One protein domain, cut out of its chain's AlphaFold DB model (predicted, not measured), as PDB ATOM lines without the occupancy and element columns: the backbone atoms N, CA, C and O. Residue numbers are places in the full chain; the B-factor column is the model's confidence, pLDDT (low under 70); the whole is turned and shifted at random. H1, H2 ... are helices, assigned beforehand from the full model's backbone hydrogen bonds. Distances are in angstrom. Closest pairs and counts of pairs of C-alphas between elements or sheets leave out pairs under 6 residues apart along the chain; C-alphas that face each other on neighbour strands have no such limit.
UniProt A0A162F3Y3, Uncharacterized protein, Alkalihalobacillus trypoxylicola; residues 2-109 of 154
ATOM      1  N   ILE A   2      12.446  -7.602  -9.803       77.56
ATOM      2  CA  ILE A   2      12.403  -7.910 -11.245       77.56
ATOM      3  C   ILE A   2      11.918  -9.346 -11.543       77.56
ATOM      4  O   ILE A   2      10.966  -9.506 -12.294       77.56
ATOM      5  N   ILE A   3      12.460 -10.375 -10.871       83.94
ATOM      6  CA  ILE A   3      12.061 -11.785 -11.090       83.94
ATOM      7  C   ILE A   3      10.556 -12.024 -10.861       83.94
ATOM      8  O   ILE A   3       9.925 -12.749 -11.625       83.94
ATOM      9  N   LYS A   4       9.960 -11.402  -9.831       81.50
ATOM     10  CA  LYS A   4       8.532 -11.589  -9.515       81.50
ATOM     11  C   LYS A   4       7.641 -11.014 -10.619       81.50
ATOM     12  O   LYS A   4       6.669 -11.649 -11.011       81.50
ATOM     13  N   SER A   5       8.003  -9.846 -11.147       82.31
ATOM     14  CA  SER A   5       7.298  -9.209 -12.262       82.31
ATOM     15  C   SER A   5       7.448 -10.004 -13.560       82.31
ATOM     16  O   SER A   5       6.471 -10.166 -14.282       82.31
ATOM     17  N   THR A   6       8.634 -10.558 -13.831       87.00
ATOM     18  CA  THR A   6       8.867 -11.397 -15.017       87.00
ATOM     19  C   THR A   6       8.064 -12.699 -14.974       87.00
ATOM     20  O   THR A   6       7.538 -13.116 -16.001       87.00
ATOM     21  N   MET A   7       7.911 -13.331 -13.803       88.69
ATOM     22  CA  MET A   7       7.059 -14.524 -13.689       88.69
ATOM     23  C   MET A   7       5.581 -14.205 -13.923       88.69
ATOM     24  O   MET A   7       4.904 -14.968 -14.608       88.69
ATOM     25  N   ILE A   8       5.088 -13.077 -13.397       90.50
ATOM     26  CA  ILE A   8       3.682 -12.682 -13.571       90.50
ATOM     27  C   ILE A   8       3.362 -12.415 -15.047       90.50
ATOM     28  O   ILE A   8       2.336 -12.877 -15.544       90.50
ATOM     29  N   SER A   9       4.249 -11.718 -15.767       84.00
ATOM     30  CA  SER A   9       4.038 -11.422 -17.183       84.00
ATOM     31  C   SER A   9       4.184 -12.676 -18.038       84.00
ATOM     32  O   SER A   9       3.348 -12.911 -18.905       84.00
ATOM     33  N   GLY A  10       5.186 -13.518 -17.763       87.12
ATOM     34  CA  GLY A  10       5.379 -14.787 -18.466       87.12
ATOM     35  C   GLY A  10       4.167 -15.711 -18.344       87.12
ATOM     36  O   GLY A  10       3.711 -16.263 -19.344       87.12
ATOM     37  N   PHE A  11       3.593 -15.818 -17.144       90.75
ATOM     38  CA  PHE A  11       2.381 -16.606 -16.924       90.75
ATOM     39  C   PHE A  11       1.156 -16.020 -17.643       90.75
ATOM     40  O   PHE A  11       0.375 -16.763 -18.234       90.75
ATOM     41  N   ALA A  12       1.009 -14.691 -17.657       85.69
ATOM     42  CA  ALA A  12      -0.070 -14.025 -18.385       85.69
ATOM     43  C   ALA A  12       0.018 -14.265 -19.904       85.69
ATOM     44  O   ALA A  12      -0.982 -14.625 -20.522       85.69
ATOM     45  N   PHE A  13       1.209 -14.131 -20.502       84.12
ATOM     46  CA  PHE A  13       1.415 -14.429 -21.924       84.12
ATOM     47  C   PHE A  13       1.127 -15.896 -22.244       84.12
ATOM     48  O   PHE A  13       0.439 -16.180 -23.222       84.12
ATOM     49  N   PHE A  14       1.586 -16.816 -21.393       86.56
ATOM     50  CA  PHE A  14       1.315 -18.242 -21.556       86.56
ATOM     51  C   PHE A  14      -0.190 -18.543 -21.585       86.56
ATOM     52  O   PHE A  14      -0.659 -19.233 -22.490       86.56
ATOM     53  N   LEU A  15      -0.958 -17.981 -20.646       85.69
ATOM     54  CA  LEU A  15      -2.414 -18.144 -20.607       85.69
ATOM     55  C   LEU A  15      -3.093 -17.609 -21.870       85.69
ATOM     56  O   LEU A  15      -3.943 -18.293 -22.438       85.69
ATOM     57  N   VAL A  16      -2.707 -16.418 -22.331       81.06
ATOM     58  CA  VAL A  16      -3.289 -15.807 -23.536       81.06
ATOM     59  C   VAL A  16      -3.005 -16.655 -24.774       81.06
ATOM     60  O   VAL A  16      -3.919 -16.907 -25.562       81.06
ATOM     61  N   THR A  17      -1.773 -17.138 -24.950       80.88
ATOM     62  CA  THR A  17      -1.422 -18.013 -26.078       80.88
ATOM     63  C   THR A  17      -2.175 -19.342 -26.011       80.88
ATOM     64  O   THR A  17      -2.707 -19.786 -27.026       80.88
ATOM     65  N   PHE A  18      -2.282 -19.946 -24.825       82.94
ATOM     66  CA  PHE A  18      -3.012 -21.198 -24.628       82.94
ATOM     67  C   PHE A  18      -4.502 -21.060 -24.980       82.94
ATOM     68  O   PHE A  18      -5.034 -21.864 -25.745       82.94
ATOM     69  N   LEU A  19      -5.153 -19.998 -24.495       78.06
ATOM     70  CA  LEU A  19      -6.540 -19.669 -24.839       78.06
ATOM     71  C   LEU A  19      -6.702 -19.393 -26.337       78.06
ATOM     72  O   LEU A  19      -7.648 -19.878 -26.948       78.06
ATOM     73  N   SER A  20      -5.757 -18.670 -26.944       73.44
ATOM     74  CA  SER A  20      -5.811 -18.347 -28.375       73.44
ATOM     75  C   SER A  20      -5.796 -19.606 -29.247       73.44
ATOM     76  O   SER A  20      -6.583 -19.715 -30.184       73.44
ATOM     77  N   ILE A  21      -4.948 -20.585 -28.909       78.75
ATOM     78  CA  ILE A  21      -4.876 -21.879 -29.609       78.75
ATOM     79  C   ILE A  21      -6.132 -22.723 -29.346       78.75
ATOM     80  O   ILE A  21      -6.639 -23.366 -30.265       78.75
ATOM     81  N   GLY A  22      -6.647 -22.705 -28.112       76.94
ATOM     82  CA  GLY A  22      -7.848 -23.448 -27.732       76.94
ATOM     83  C   GLY A  22      -9.127 -22.973 -28.428       76.94
ATOM     84  O   GLY A  22      -9.992 -23.796 -28.712       76.94
ATOM     85  N   ILE A  23      -9.243 -21.673 -28.727       72.88
ATOM     86  CA  ILE A  23     -10.460 -21.073 -29.304       72.88
ATOM     87  C   ILE A  23     -10.462 -21.131 -30.840       72.88
ATOM     88  O   ILE A  23     -11.494 -21.438 -31.428       72.88
ATOM     89  N   LEU A  24      -9.332 -20.860 -31.503       66.19
ATOM     90  CA  LEU A  24      -9.280 -20.762 -32.973       66.19
ATOM     91  C   LEU A  24      -9.032 -22.099 -33.694       66.19
ATOM     92  O   LEU A  24      -9.221 -22.160 -34.903       66.19
ATOM     93  N   SER A  25      -8.650 -23.175 -32.993       64.88
ATOM     94  CA  SER A  25      -8.129 -24.419 -33.595       64.88
ATOM     95  C   SER A  25      -6.803 -24.221 -34.357       64.88
ATOM     96  O   SER A  25      -6.498 -23.160 -34.903       64.88
ATOM     97  N   GLN A  26      -5.964 -25.261 -34.381       59.75
ATOM     98  CA  GLN A  26      -4.555 -25.174 -34.802       59.75
ATOM     99  C   GLN A  26      -4.363 -24.692 -36.251       59.75
ATOM    100  O   GLN A  26      -3.381 -24.012 -36.539       59.75
ATOM    101  N   GLY A  27      -5.301 -25.009 -37.150       60.53
ATOM    102  CA  GLY A  27      -5.208 -24.648 -38.569       60.53
ATOM    103  C   GLY A  27      -5.430 -23.162 -38.857       60.53
ATOM    104  O   GLY A  27      -4.859 -22.635 -39.800       60.53
ATOM    105  N   VAL A  28      -6.213 -22.469 -38.028       60.38
ATOM    106  CA  VAL A  28      -6.589 -21.063 -38.252       60.38
ATOM    107  C   VAL A  28      -5.589 -20.116 -37.575       60.38
ATOM    108  O   VAL A  28      -5.277 -19.054 -38.099       60.38
ATOM    109  N   VAL A  29      -4.991 -20.524 -36.450       60.12
ATOM    110  CA  VAL A  29      -3.934 -19.747 -35.767       60.12
ATOM    111  C   VAL A  29      -2.647 -19.644 -36.593       60.12
ATOM    112  O   VAL A  29      -1.932 -18.654 -36.465       60.12
ATOM    113  N   ALA A  30      -2.343 -20.639 -37.433       60.28
ATOM    114  CA  ALA A  30      -1.135 -20.636 -38.261       60.28
ATOM    115  C   ALA A  30      -1.171 -19.570 -39.372       60.28
ATOM    116  O   ALA A  30      -0.134 -18.984 -39.683       60.28
ATOM    117  N   ASP A  31      -2.358 -19.284 -39.912       61.94
ATOM    118  CA  ASP A  31      -2.549 -18.292 -40.977       61.94
ATOM    119  C   ASP A  31      -2.870 -16.887 -40.442       61.94
ATOM    120  O   ASP A  31      -2.650 -15.886 -41.128       61.94
ATOM    121  N   ILE A  32      -3.348 -16.771 -39.199       63.75
ATOM    122  CA  ILE A  32      -3.690 -15.478 -38.599       63.75
ATOM    123  C   ILE A  32      -2.494 -14.914 -37.834       63.75
ATOM    124  O   ILE A  32      -2.074 -15.424 -36.799       63.75
ATOM    125  N   ARG A  33      -1.988 -13.773 -38.308       60.47
ATOM    126  CA  ARG A  33      -0.793 -13.103 -37.768       60.47
ATOM    127  C   ARG A  33      -0.998 -12.433 -36.400       60.47
ATOM    128  O   ARG A  33      -0.030 -12.234 -35.672       60.47
ATOM    129  N   TYR A  34      -2.245 -12.136 -36.026       61.38
ATOM    130  CA  TYR A  34      -2.622 -11.564 -34.723       61.38
ATOM    131  C   TYR A  34      -3.760 -12.365 -34.070       61.38
ATOM    132  O   TYR A  34      -4.873 -11.856 -33.907       61.38
ATOM    133  N   PRO A  35      -3.506 -13.628 -33.683       58.94
ATOM    134  CA  PRO A  35      -4.553 -14.533 -33.221       58.94
ATOM    135  C   PRO A  35      -5.222 -14.019 -31.944       58.94
ATOM    136  O   PRO A  35      -6.425 -14.162 -31.793       58.94
ATOM    137  N   SER A  36      -4.493 -13.329 -31.061       62.31
ATOM    138  CA  SER A  36      -5.068 -12.751 -29.838       62.31
ATOM    139  C   SER A  36      -6.104 -11.652 -30.108       62.31
ATOM    140  O   SER A  36      -7.069 -11.547 -29.361       62.31
ATOM    141  N   PHE A  37      -5.937 -10.864 -31.175       62.09
ATOM    142  CA  PHE A  37      -6.939  -9.871 -31.587       62.09
ATOM    143  C   PHE A  37      -8.162 -10.554 -32.200       62.09
ATOM    144  O   PHE A  37      -9.300 -10.214 -31.883       62.09
ATOM    145  N   PHE A  38      -7.920 -11.575 -33.020       64.38
ATOM    146  CA  PHE A  38      -8.977 -12.334 -33.679       64.38
ATOM    147  C   PHE A  38      -9.837 -13.124 -32.682       64.38
ATOM    148  O   PHE A  38     -11.053 -13.173 -32.828       64.38
ATOM    149  N   VAL A  39      -9.236 -13.683 -31.624       64.62
ATOM    150  CA  VAL A  39      -9.953 -14.338 -30.514       64.62
ATOM    151  C   VAL A  39     -10.967 -13.388 -29.883       64.62
ATOM    152  O   VAL A  39     -12.114 -13.778 -29.685       64.62
ATOM    153  N   VAL A  40     -10.562 -12.146 -29.594       62.00
ATOM    154  CA  VAL A  40     -11.451 -11.139 -28.999       62.00
ATOM    155  C   VAL A  40     -12.628 -10.865 -29.932       62.00
ATOM    156  O   VAL A  40     -13.764 -10.970 -29.490       62.00
ATOM    157  N   GLN A  41     -12.372 -10.643 -31.223       61.50
ATOM    158  CA  GLN A  41     -13.424 -10.389 -32.216       61.50
ATOM    159  C   GLN A  41     -14.351 -11.590 -32.456       61.50
ATOM    160  O   GLN A  41     -15.545 -11.415 -32.678       61.50
ATOM    161  N   THR A  42     -13.834 -12.819 -32.379       62.91
ATOM    162  CA  THR A  42     -14.639 -14.039 -32.572       62.91
ATOM    163  C   THR A  42     -15.588 -14.277 -31.390       62.91
ATOM    164  O   THR A  42     -16.690 -14.791 -31.568       62.91
ATOM    165  N   ILE A  43     -15.198 -13.877 -30.174       62.47
ATOM    166  CA  ILE A  43     -16.065 -13.930 -28.984       62.47
ATOM    167  C   ILE A  43     -17.176 -12.861 -29.060       62.47
ATOM    168  O   ILE A  43     -18.264 -13.071 -28.521       62.47
ATOM    169  N   THR A  44     -16.954 -11.761 -29.788       60.50
ATOM    170  CA  THR A  44     -17.898 -10.646 -30.007       60.50
ATOM    171  C   THR A  44     -19.128 -11.007 -30.873       60.50
ATOM    172  O   THR A  44     -19.902 -10.137 -31.245       60.50
ATOM    173  N   ILE A  45     -19.390 -12.289 -31.159       57.41
ATOM    174  CA  ILE A  45     -20.558 -12.758 -31.940       57.41
ATOM    175  C   ILE A  45     -21.903 -12.660 -31.182       57.41
ATOM    176  O   ILE A  45     -22.965 -12.884 -31.761       57.41
ATOM    177  N   ALA A  46     -21.904 -12.253 -29.910       54.56
ATOM    178  CA  ALA A  46     -23.119 -11.861 -29.198       54.56
ATOM    179  C   ALA A  46     -23.080 -10.355 -28.897       54.56
ATOM    180  O   ALA A  46     -22.207  -9.911 -28.153       54.56
ATOM    181  N   ASP A  47     -24.057  -9.617 -29.438       60.16
ATOM    182  CA  ASP A  47     -24.420  -8.177 -29.347       60.16
ATOM    183  C   ASP A  47     -24.019  -7.408 -28.054       60.16
ATOM    184  O   ASP A  47     -23.910  -6.185 -28.020       60.16
ATOM    185  N   PHE A  48     -23.755  -8.122 -26.958       60.41
ATOM    186  CA  PHE A  48     -23.344  -7.596 -25.661       60.41
ATOM    187  C   PHE A  48     -21.856  -7.192 -25.562       60.41
ATOM    188  O   PHE A  48     -21.529  -6.282 -24.798       60.41
ATOM    189  N   PHE A  49     -20.942  -7.834 -26.305       62.66
ATOM    190  CA  PHE A  49     -19.488  -7.601 -26.160       62.66
ATOM    191  C   PHE A  49     -18.920  -6.490 -27.058       62.66
ATOM    192  O   PHE A  49     -17.896  -5.901 -26.708       62.66
ATOM    193  N   GLU A  50     -19.601  -6.125 -28.146       65.44
ATOM    194  CA  GLU A  50     -19.145  -5.087 -29.090       65.44
ATOM    195  C   GLU A  50     -19.000  -3.720 -28.401       65.44
ATOM    196  O   GLU A  50     -18.045  -2.970 -28.609       65.44
ATOM    197  N   ARG A  51     -19.897  -3.428 -27.451       71.06
ATOM    198  CA  ARG A  51     -19.857  -2.197 -26.651       71.06
ATOM    199  C   ARG A  51     -18.653  -2.110 -25.708       71.06
ATOM    200  O   ARG A  51     -18.226  -1.003 -25.385       71.06
ATOM    201  N   PHE A  52     -18.096  -3.238 -25.266       74.75
ATOM    202  CA  PHE A  52     -16.897  -3.253 -24.420       74.75
ATOM    203  C   PHE A  52     -15.616  -3.049 -25.233       74.75
ATOM    204  O   PHE A  52     -14.686  -2.404 -24.742       74.75
ATOM    205  N   GLU A  53     -15.577  -3.529 -26.478       76.50
ATOM    206  CA  GLU A  53     -14.439  -3.343 -27.387       76.50
ATOM    207  C   GLU A  53     -14.141  -1.854 -27.614       76.50
ATOM    208  O   GLU A  53     -12.996  -1.418 -27.476       76.50
ATOM    209  N   VAL A  54     -15.182  -1.047 -27.843       81.31
ATOM    210  CA  VAL A  54     -15.048   0.406 -28.041       81.31
ATOM    211  C   VAL A  54     -14.441   1.094 -26.811       81.31
ATOM    212  O   VAL A  54     -13.565   1.949 -26.945       81.31
ATOM    213  N   ILE A  55     -14.845   0.703 -25.597       84.56
ATOM    214  CA  ILE A  55     -14.307   1.273 -24.349       84.56
ATOM    215  C   ILE A  55     -12.813   0.946 -24.204       84.56
ATOM    216  O   ILE A  55     -12.017   1.816 -23.837       84.56
ATOM    217  N   ILE A  56     -12.415  -0.289 -24.526       82.88
ATOM    218  CA  ILE A  56     -11.014  -0.728 -24.486       82.88
ATOM    219  C   ILE A  56     -10.185   0.034 -25.527       82.88
ATOM    220  O   ILE A  56      -9.095   0.515 -25.204       82.88
ATOM    221  N   ALA A  57     -10.708   0.209 -26.743       84.19
ATOM    222  CA  ALA A  57     -10.047   0.975 -27.796       84.19
ATOM    223  C   ALA A  57      -9.821   2.439 -27.382       84.19
ATOM    224  O   ALA A  57      -8.718   2.961 -27.552       84.19
ATOM    225  N   ILE A  58     -10.817   3.085 -26.763       89.56
ATOM    226  CA  ILE A  58     -10.691   4.459 -26.247       89.56
ATOM    227  C   ILE A  58      -9.604   4.543 -25.167       89.56
ATOM    228  O   ILE A  58      -8.734   5.414 -25.234       89.56
ATOM    229  N   LEU A  59      -9.608   3.627 -24.191       90.50
ATOM    230  CA  LEU A  59      -8.571   3.573 -23.152       90.50
ATOM    231  C   LEU A  59      -7.174   3.385 -23.751       90.50
ATOM    232  O   LEU A  59      -6.198   3.998 -23.298       90.50
ATOM    233  N   TRP A  60      -7.070   2.560 -24.789       87.94
ATOM    234  CA  TRP A  60      -5.808   2.329 -25.467       87.94
ATOM    235  C   TRP A  60      -5.332   3.574 -26.218       87.94
ATOM    236  O   TRP A  60      -4.161   3.939 -26.110       87.94
ATOM    237  N   TYR A  61      -6.245   4.289 -26.877       90.94
ATOM    238  CA  TYR A  61      -5.943   5.543 -27.564       90.94
ATOM    239  C   TYR A  61      -5.447   6.623 -26.594       90.94
ATOM    240  O   TYR A  61      -4.428   7.268 -26.848       90.94
ATOM    241  N   ILE A  62      -6.094   6.761 -25.431       94.31
ATOM    242  CA  ILE A  62      -5.647   7.662 -24.354       94.31
ATOM    243  C   ILE A  62      -4.240   7.275 -23.880       94.31
ATOM    244  O   ILE A  62      -3.374   8.134 -23.693       94.31
ATOM    245  N   THR A  63      -3.980   5.976 -23.727       94.06
ATOM    246  CA  THR A  63      -2.665   5.465 -23.316       94.06
ATOM    247  C   THR A  63      -1.584   5.798 -24.346       94.06
ATOM    248  O   THR A  63      -0.492   6.237 -23.975       94.06
ATOM    249  N   ILE A  64      -1.871   5.610 -25.635       91.56
ATOM    250  CA  ILE A  64      -0.955   5.946 -26.733       91.56
ATOM    251  C   ILE A  64      -0.686   7.451 -26.751       91.56
ATOM    252  O   ILE A  64       0.473   7.857 -26.817       91.56
ATOM    253  N   PHE A  65      -1.726   8.272 -26.609       91.75
ATOM    254  CA  PHE A  65      -1.598   9.725 -26.556       91.75
ATOM    255  C   PHE A  65      -0.683  10.187 -25.413       91.75
ATOM    256  O   PHE A  65       0.235  10.987 -25.625       91.75
ATOM    257  N   PHE A  66      -0.874   9.648 -24.206       94.69
ATOM    258  CA  PHE A  66      -0.030   9.987 -23.060       94.69
ATOM    259  C   PHE A  66       1.421   9.529 -23.260       94.69
ATOM    260  O   PHE A  66       2.355  10.280 -22.976       94.69
ATOM    261  N   ARG A  67       1.632   8.325 -23.811       91.19
ATOM    262  CA  ARG A  67       2.977   7.830 -24.147       91.19
ATOM    263  C   ARG A  67       3.674   8.709 -25.175       91.19
ATOM    264  O   ARG A  67       4.835   9.045 -24.968       91.19
ATOM    265  N   LEU A  68       2.985   9.089 -26.249       90.75
ATOM    266  CA  LEU A  68       3.528   9.971 -27.284       90.75
ATOM    267  C   LEU A  68       3.923  11.327 -26.700       90.75
ATOM    268  O   LEU A  68       5.022  11.812 -26.958       90.75
ATOM    269  N   SER A  69       3.066  11.895 -25.851       90.69
ATOM    270  CA  SER A  69       3.329  13.171 -25.180       90.69
ATOM    271  C   SER A  69       4.572  13.095 -24.287       90.69
ATOM    272  O   SER A  69       5.437  13.970 -24.341       90.69
ATOM    273  N   LEU A  70       4.706  12.017 -23.506       92.75
ATOM    274  CA  LEU A  70       5.891  11.770 -22.685       92.75
ATOM    275  C   LEU A  70       7.155  11.566 -23.524       92.75
ATOM    276  O   LEU A  70       8.197  12.120 -23.190       92.75
ATOM    277  N   LEU A  71       7.079  10.791 -24.606       90.06
ATOM    278  CA  LEU A  71       8.211  10.545 -25.503       90.06
ATOM    279  C   LEU A  71       8.710  11.846 -26.134       90.06
ATOM    280  O   LEU A  71       9.909  12.110 -26.097       90.06
ATOM    281  N   LEU A  72       7.803  12.686 -26.641       88.06
ATOM    282  CA  LEU A  72       8.150  14.001 -27.184       88.06
ATOM    283  C   LEU A  72       8.825  14.886 -26.130       88.06
ATOM    284  O   LEU A  72       9.836  15.524 -26.422       88.06
ATOM    285  N   TYR A  73       8.315  14.884 -24.897       89.00
ATOM    286  CA  TYR A  73       8.918  15.633 -23.795       89.00
ATOM    287  C   TYR A  73      10.327  15.132 -23.440       89.00
ATOM    288  O   TYR A  73      11.253  15.932 -23.306       89.00
ATOM    289  N   ILE A  74      10.521  13.814 -23.342       89.50
ATOM    290  CA  ILE A  74      11.827  13.207 -23.043       89.50
ATOM    291  C   ILE A  74      12.834  13.509 -24.156       89.50
ATOM    292  O   ILE A  74      13.984  13.827 -23.864       89.50
ATOM    293  N   ILE A  75      12.417  13.434 -25.423       87.69
ATOM    294  CA  ILE A  75      13.272  13.779 -26.566       87.69
ATOM    295  C   ILE A  75      13.677  15.249 -26.489       87.69
ATOM    296  O   ILE A  75      14.854  15.552 -26.665       87.69
ATOM    297  N   LEU A  76      12.741  16.149 -26.182       87.12
ATOM    298  CA  LEU A  76      13.023  17.577 -26.049       87.12
ATOM    299  C   LEU A  76      14.058  17.853 -24.951       87.12
ATOM    300  O   LEU A  76      15.045  18.541 -25.209       87.12
ATOM    301  N   GLU A  77      13.874  17.292 -23.756       85.50
ATOM    302  CA  GLU A  77      14.827  17.447 -22.649       85.50
ATOM    303  C   GLU A  77      16.173  16.755 -22.942       85.50
ATOM    304  O   GLU A  77      17.234  17.291 -22.619       85.50
ATOM    305  N   GLY A  78      16.168  15.605 -23.624       84.38
ATOM    306  CA  GLY A  78      17.388  14.928 -24.067       84.38
ATOM    307  C   GLY A  78      18.184  15.769 -25.068       84.38
ATOM    308  O   GLY A  78      19.390  15.959 -24.907       84.38
ATOM    309  N   LEU A  79      17.508  16.341 -26.067       84.31
ATOM    310  CA  LEU A  79      18.127  17.211 -27.068       84.31
ATOM    311  C   LEU A  79      18.629  18.511 -26.437       84.31
ATOM    312  O   LEU A  79      19.721  18.976 -26.760       84.31
ATOM    313  N   LYS A  80      17.884  19.054 -25.473       82.50
ATOM    314  CA  LYS A  80      18.313  20.191 -24.659       82.50
ATOM    315  C   LYS A  80      19.614  19.899 -23.912       82.50
ATOM    316  O   LYS A  80      20.508  20.739 -23.918       82.50
ATOM    317  N   GLY A  81      19.738  18.712 -23.313       77.56
ATOM    318  CA  GLY A  81      20.953  18.276 -22.620       77.56
ATOM    319  C   GLY A  81      22.160  18.110 -23.548       77.56
ATOM    320  O   GLY A  81      23.273  18.468 -23.171       77.56
ATOM    321  N   VAL A  82      21.947  17.621 -24.776       82.88
ATOM    322  CA  VAL A  82      23.019  17.454 -25.778       82.88
ATOM    323  C   VAL A  82      23.464  18.798 -26.361       82.88
ATOM    324  O   VAL A  82      24.660  19.041 -26.500       82.88
ATOM    325  N   PHE A  83      22.518  19.684 -26.679       79.06
ATOM    326  CA  PHE A  83      22.795  20.954 -27.360       79.06
ATOM    327  C   PHE A  83      22.906  22.170 -26.418       79.06
ATOM    328  O   PHE A  83      23.184  23.266 -26.894       79.06
ATOM    329  N   ASN A  84      22.722  22.003 -25.099       74.81
ATOM    330  CA  ASN A  84      22.729  23.076 -24.084       74.81
ATOM    331  C   ASN A  84      21.839  24.286 -24.448       74.81
ATOM    332  O   ASN A  84      22.193  25.442 -24.221       74.81
ATOM    333  N   LEU A  85      20.667  24.030 -25.032       72.81
ATOM    334  CA  LEU A  85      19.759  25.082 -25.495       72.81
ATOM    335  C   LEU A  85      18.824  25.548 -24.370       72.81
ATOM    336  O   LEU A  85      18.238  24.747 -23.648       72.81
ATOM    337  N   THR A  86      18.639  26.859 -24.226       63.94
ATOM    338  CA  THR A  86      17.814  27.433 -23.145       63.94
ATOM    339  C   THR A  86      16.314  27.440 -23.477       63.94
ATOM    340  O   THR A  86      15.482  27.480 -22.572       63.94
ATOM    341  N   SER A  87      15.938  27.382 -24.762       67.75
ATOM    342  CA  SER A  87      14.557  27.574 -25.226       67.75
ATOM    343  C   SER A  87      13.860  26.269 -25.646       67.75
ATOM    344  O   SER A  87      13.968  25.798 -26.777       67.75
ATOM    345  N   ASN A  88      13.036  25.724 -24.746       66.06
ATOM    346  CA  ASN A  88      12.241  24.512 -24.995       66.06
ATOM    347  C   ASN A  88      11.177  24.703 -26.101       66.06
ATOM    348  O   ASN A  88      10.866  23.775 -26.840       66.06
ATOM    349  N   GLN A  89      10.620  25.911 -26.239       71.25
ATOM    350  CA  GLN A  89       9.499  26.172 -27.152       71.25
ATOM    351  C   GLN A  89       9.920  26.191 -28.628       71.25
ATOM    352  O   GLN A  89       9.166  25.746 -29.488       71.25
ATOM    353  N   SER A  90      11.138  26.656 -28.926       74.44
ATOM    354  CA  SER A  90      11.612  26.763 -30.310       74.44
ATOM    355  C   SER A  90      12.040  25.416 -30.895       74.44
ATOM    356  O   SER A  90      11.985  25.246 -32.109       74.44
ATOM    357  N   LEU A  91      12.447  24.462 -30.049       76.88
ATOM    358  CA  LEU A  91      12.802  23.099 -30.460       76.88
ATOM    359  C   LEU A  91      11.590  22.173 -30.587       76.88
ATOM    360  O   LEU A  91      11.646  21.184 -31.312       76.88
ATOM    361  N   LEU A  92      10.480  22.497 -29.925       82.19
ATOM    362  CA  LEU A  92       9.276  21.673 -29.975       82.19
ATOM    363  C   LEU A  92       8.697  21.610 -31.397       82.19
ATOM    364  O   LEU A  92       8.317  20.537 -31.857       82.19
ATOM    365  N   LEU A  93       8.708  22.734 -32.121       81.50
ATOM    366  CA  LEU A  93       8.212  22.812 -33.497       81.50
ATOM    367  C   LEU A  93       8.945  21.856 -34.465       81.50
ATOM    368  O   LEU A  93       8.272  21.025 -35.079       81.50
ATOM    369  N   PRO A  94      10.289  21.904 -34.606       83.94
ATOM    370  CA  PRO A  94      11.000  21.015 -35.521       83.94
ATOM    371  C   PRO A  94      10.893  19.544 -35.112       83.94
ATOM    372  O   PRO A  94      10.753  18.691 -35.981       83.94
ATOM    373  N   ILE A  95      10.894  19.229 -33.812       85.38
ATOM    374  CA  ILE A  95      10.772  17.843 -33.329       85.38
ATOM    375  C   ILE A  95       9.392  17.266 -33.669       85.38
ATOM    376  O   ILE A  95       9.306  16.144 -34.168       85.38
ATOM    377  N   CYS A  96       8.320  18.035 -33.468       85.50
ATOM    378  CA  CYS A  96       6.973  17.623 -33.862       85.50
ATOM    379  C   CYS A  96       6.867  17.412 -35.378       85.50
ATOM    380  O   CYS A  96       6.302  16.410 -35.810       85.50
ATOM    381  N   PHE A  97       7.451  18.305 -36.183       86.56
ATOM    382  CA  PHE A  97       7.496  18.146 -37.639       86.56
ATOM    383  C   PHE A  97       8.239  16.870 -38.048       86.56
ATOM    384  O   PHE A  97       7.685  16.051 -38.773       86.56
ATOM    385  N   ILE A  98       9.453  16.651 -37.538       86.75
ATOM    386  CA  ILE A  98      10.239  15.446 -37.838       86.75
ATOM    387  C   ILE A  98       9.471  14.184 -37.428       86.75
ATOM    388  O   ILE A  98       9.432  13.219 -38.187       86.75
ATOM    389  N   SER A  99       8.821  14.196 -36.262       84.81
ATOM    390  CA  SER A  99       8.035  13.057 -35.785       84.81
ATOM    391  C   SER A  99       6.811  12.774 -36.661       84.81
ATOM    392  O   SER A  99       6.516  11.608 -36.908       84.81
ATOM    393  N   LEU A 100       6.093  13.804 -37.125       86.12
ATOM    394  CA  LEU A 100       4.910  13.642 -37.979       86.12
ATOM    395  C   LEU A 100       5.285  13.168 -39.384       86.12
ATOM    396  O   LEU A 100       4.704  12.209 -39.885       86.12
ATOM    397  N   PHE A 101       6.285  13.798 -40.001       86.06
ATOM    398  CA  PHE A 101       6.759  13.408 -41.330       86.06
ATOM    399  C   PHE A 101       7.412  12.023 -41.311       86.06
ATOM    400  O   PHE A 101       7.145  11.211 -42.191       86.06
ATOM    401  N   GLY A 102       8.190  11.707 -40.271       80.62
ATOM    402  CA  GLY A 102       8.754  10.370 -40.085       80.62
ATOM    403  C   GLY A 102       7.674   9.295 -39.946       80.62
ATOM    404  O   GLY A 102       7.802   8.222 -40.526       80.62
ATOM    405  N   ALA A 103       6.580   9.587 -39.236       82.06
ATOM    406  CA  ALA A 103       5.451   8.664 -39.127       82.06
ATOM    407  C   ALA A 103       4.711   8.450 -40.459       82.06
ATOM    408  O   ALA A 103       4.175   7.373 -40.677       82.06
ATOM    409  N   MET A 104       4.687   9.430 -41.362       80.50
ATOM    410  CA  MET A 104       4.093   9.230 -42.686       80.50
ATOM    411  C   MET A 104       5.006   8.387 -43.581       80.50
ATOM    412  O   MET A 104       4.548   7.413 -44.153       80.50
ATOM    413  N   SER A 105       6.304   8.695 -43.635       78.38
ATOM    414  CA  SER A 105       7.241   8.021 -44.549       78.38
ATOM    415  C   SER A 105       7.608   6.583 -44.174       78.38
ATOM    416  O   SER A 105       8.072   5.832 -45.022       78.38
ATOM    417  N   ILE A 106       7.494   6.200 -42.900       71.38
ATOM    418  CA  ILE A 106       7.890   4.853 -42.446       71.38
ATOM    419  C   ILE A 106       6.749   3.838 -42.625       71.38
ATOM    420  O   ILE A 106       7.005   2.643 -42.758       71.38
ATOM    421  N   TRP A 107       5.496   4.296 -42.625       67.75
ATOM    422  CA  TRP A 107       4.313   3.447 -42.457       67.75
ATOM    423  C   TRP A 107       3.399   3.458 -43.689       67.75
ATOM    424  O   TRP A 107       2.178   3.482 -43.551       67.75
ATOM    425  N   ASP A 108       3.988   3.442 -44.887       67.38
ATOM    426  CA  ASP A 108       3.249   3.504 -46.155       67.38
ATOM    427  C   ASP A 108       2.431   2.232 -46.449       67.38
ATOM    428  O   ASP A 108       1.368   2.317 -47.063       67.38
ATOM    429  N   ASP A 109       2.897   1.051 -46.014       67.75
ATOM    430  CA  ASP A 109       2.205  -0.219 -46.262       67.75
ATOM    431  C   ASP A 109       2.388  -1.255 -45.136       67.75
ATOM    432  O   ASP A 109       3.413  -1.312 -44.446       67.75
TER     433      ASP A 109
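What this domain is: This is residues 2 to 109 of the 154 residues of an uncharacterized protein of Alkalihalobacillus trypoxylicola (UniProt A0A162F3Y3). The long helix H4 makes the longest axis of an open frame, with H5 folded back at one end. Near its other end short H2 and H3 lead to H1, whose residues 2 to 15 stick out. The printed part, 108 residues with five named helices, H1 to H5, is all helix and extended: radius of gyration of the C-alphas 20.5 A, spans 58 by 36 by 27 A.

Where its parts are: H4, residues 50 to 83, runs 49.4 A from C-alpha 50 at (-19.145, -5.087, -29.090). H5 is residues 88 to 106, 26.6 A. H1, residues 2 to 24, runs 33.3 A from (12.403, -7.910, -11.245). H2 is residues 26 to 31, H3 35 to 43.

How they stand to each other: H4 touches H5 with residues 72 to 80 alone, at a steep tilt of 55 degrees, opposite ways; the closest C-alphas, Leu 76 and Leu 92, are 6.8 A apart. H3 and H4 are near each other. H3 touches residues 16 to 24 of H1 alone, closest C-alphas Ser 36 and Ser 20, 5.8 A. Every O i to N i+4 pair is within hydrogen-bond range in H1, 28 of 30 in H4, 13 of 15 in H5, 4 of 5 in H3, 0 of 2 in H2, with 1 of 3 O i to N i+3 pairs.

The domain as a whole: The printed part has no cut and no long link. pLDDT is under 70 at residues 24 to 50, 86 to 88 and 107 to 109.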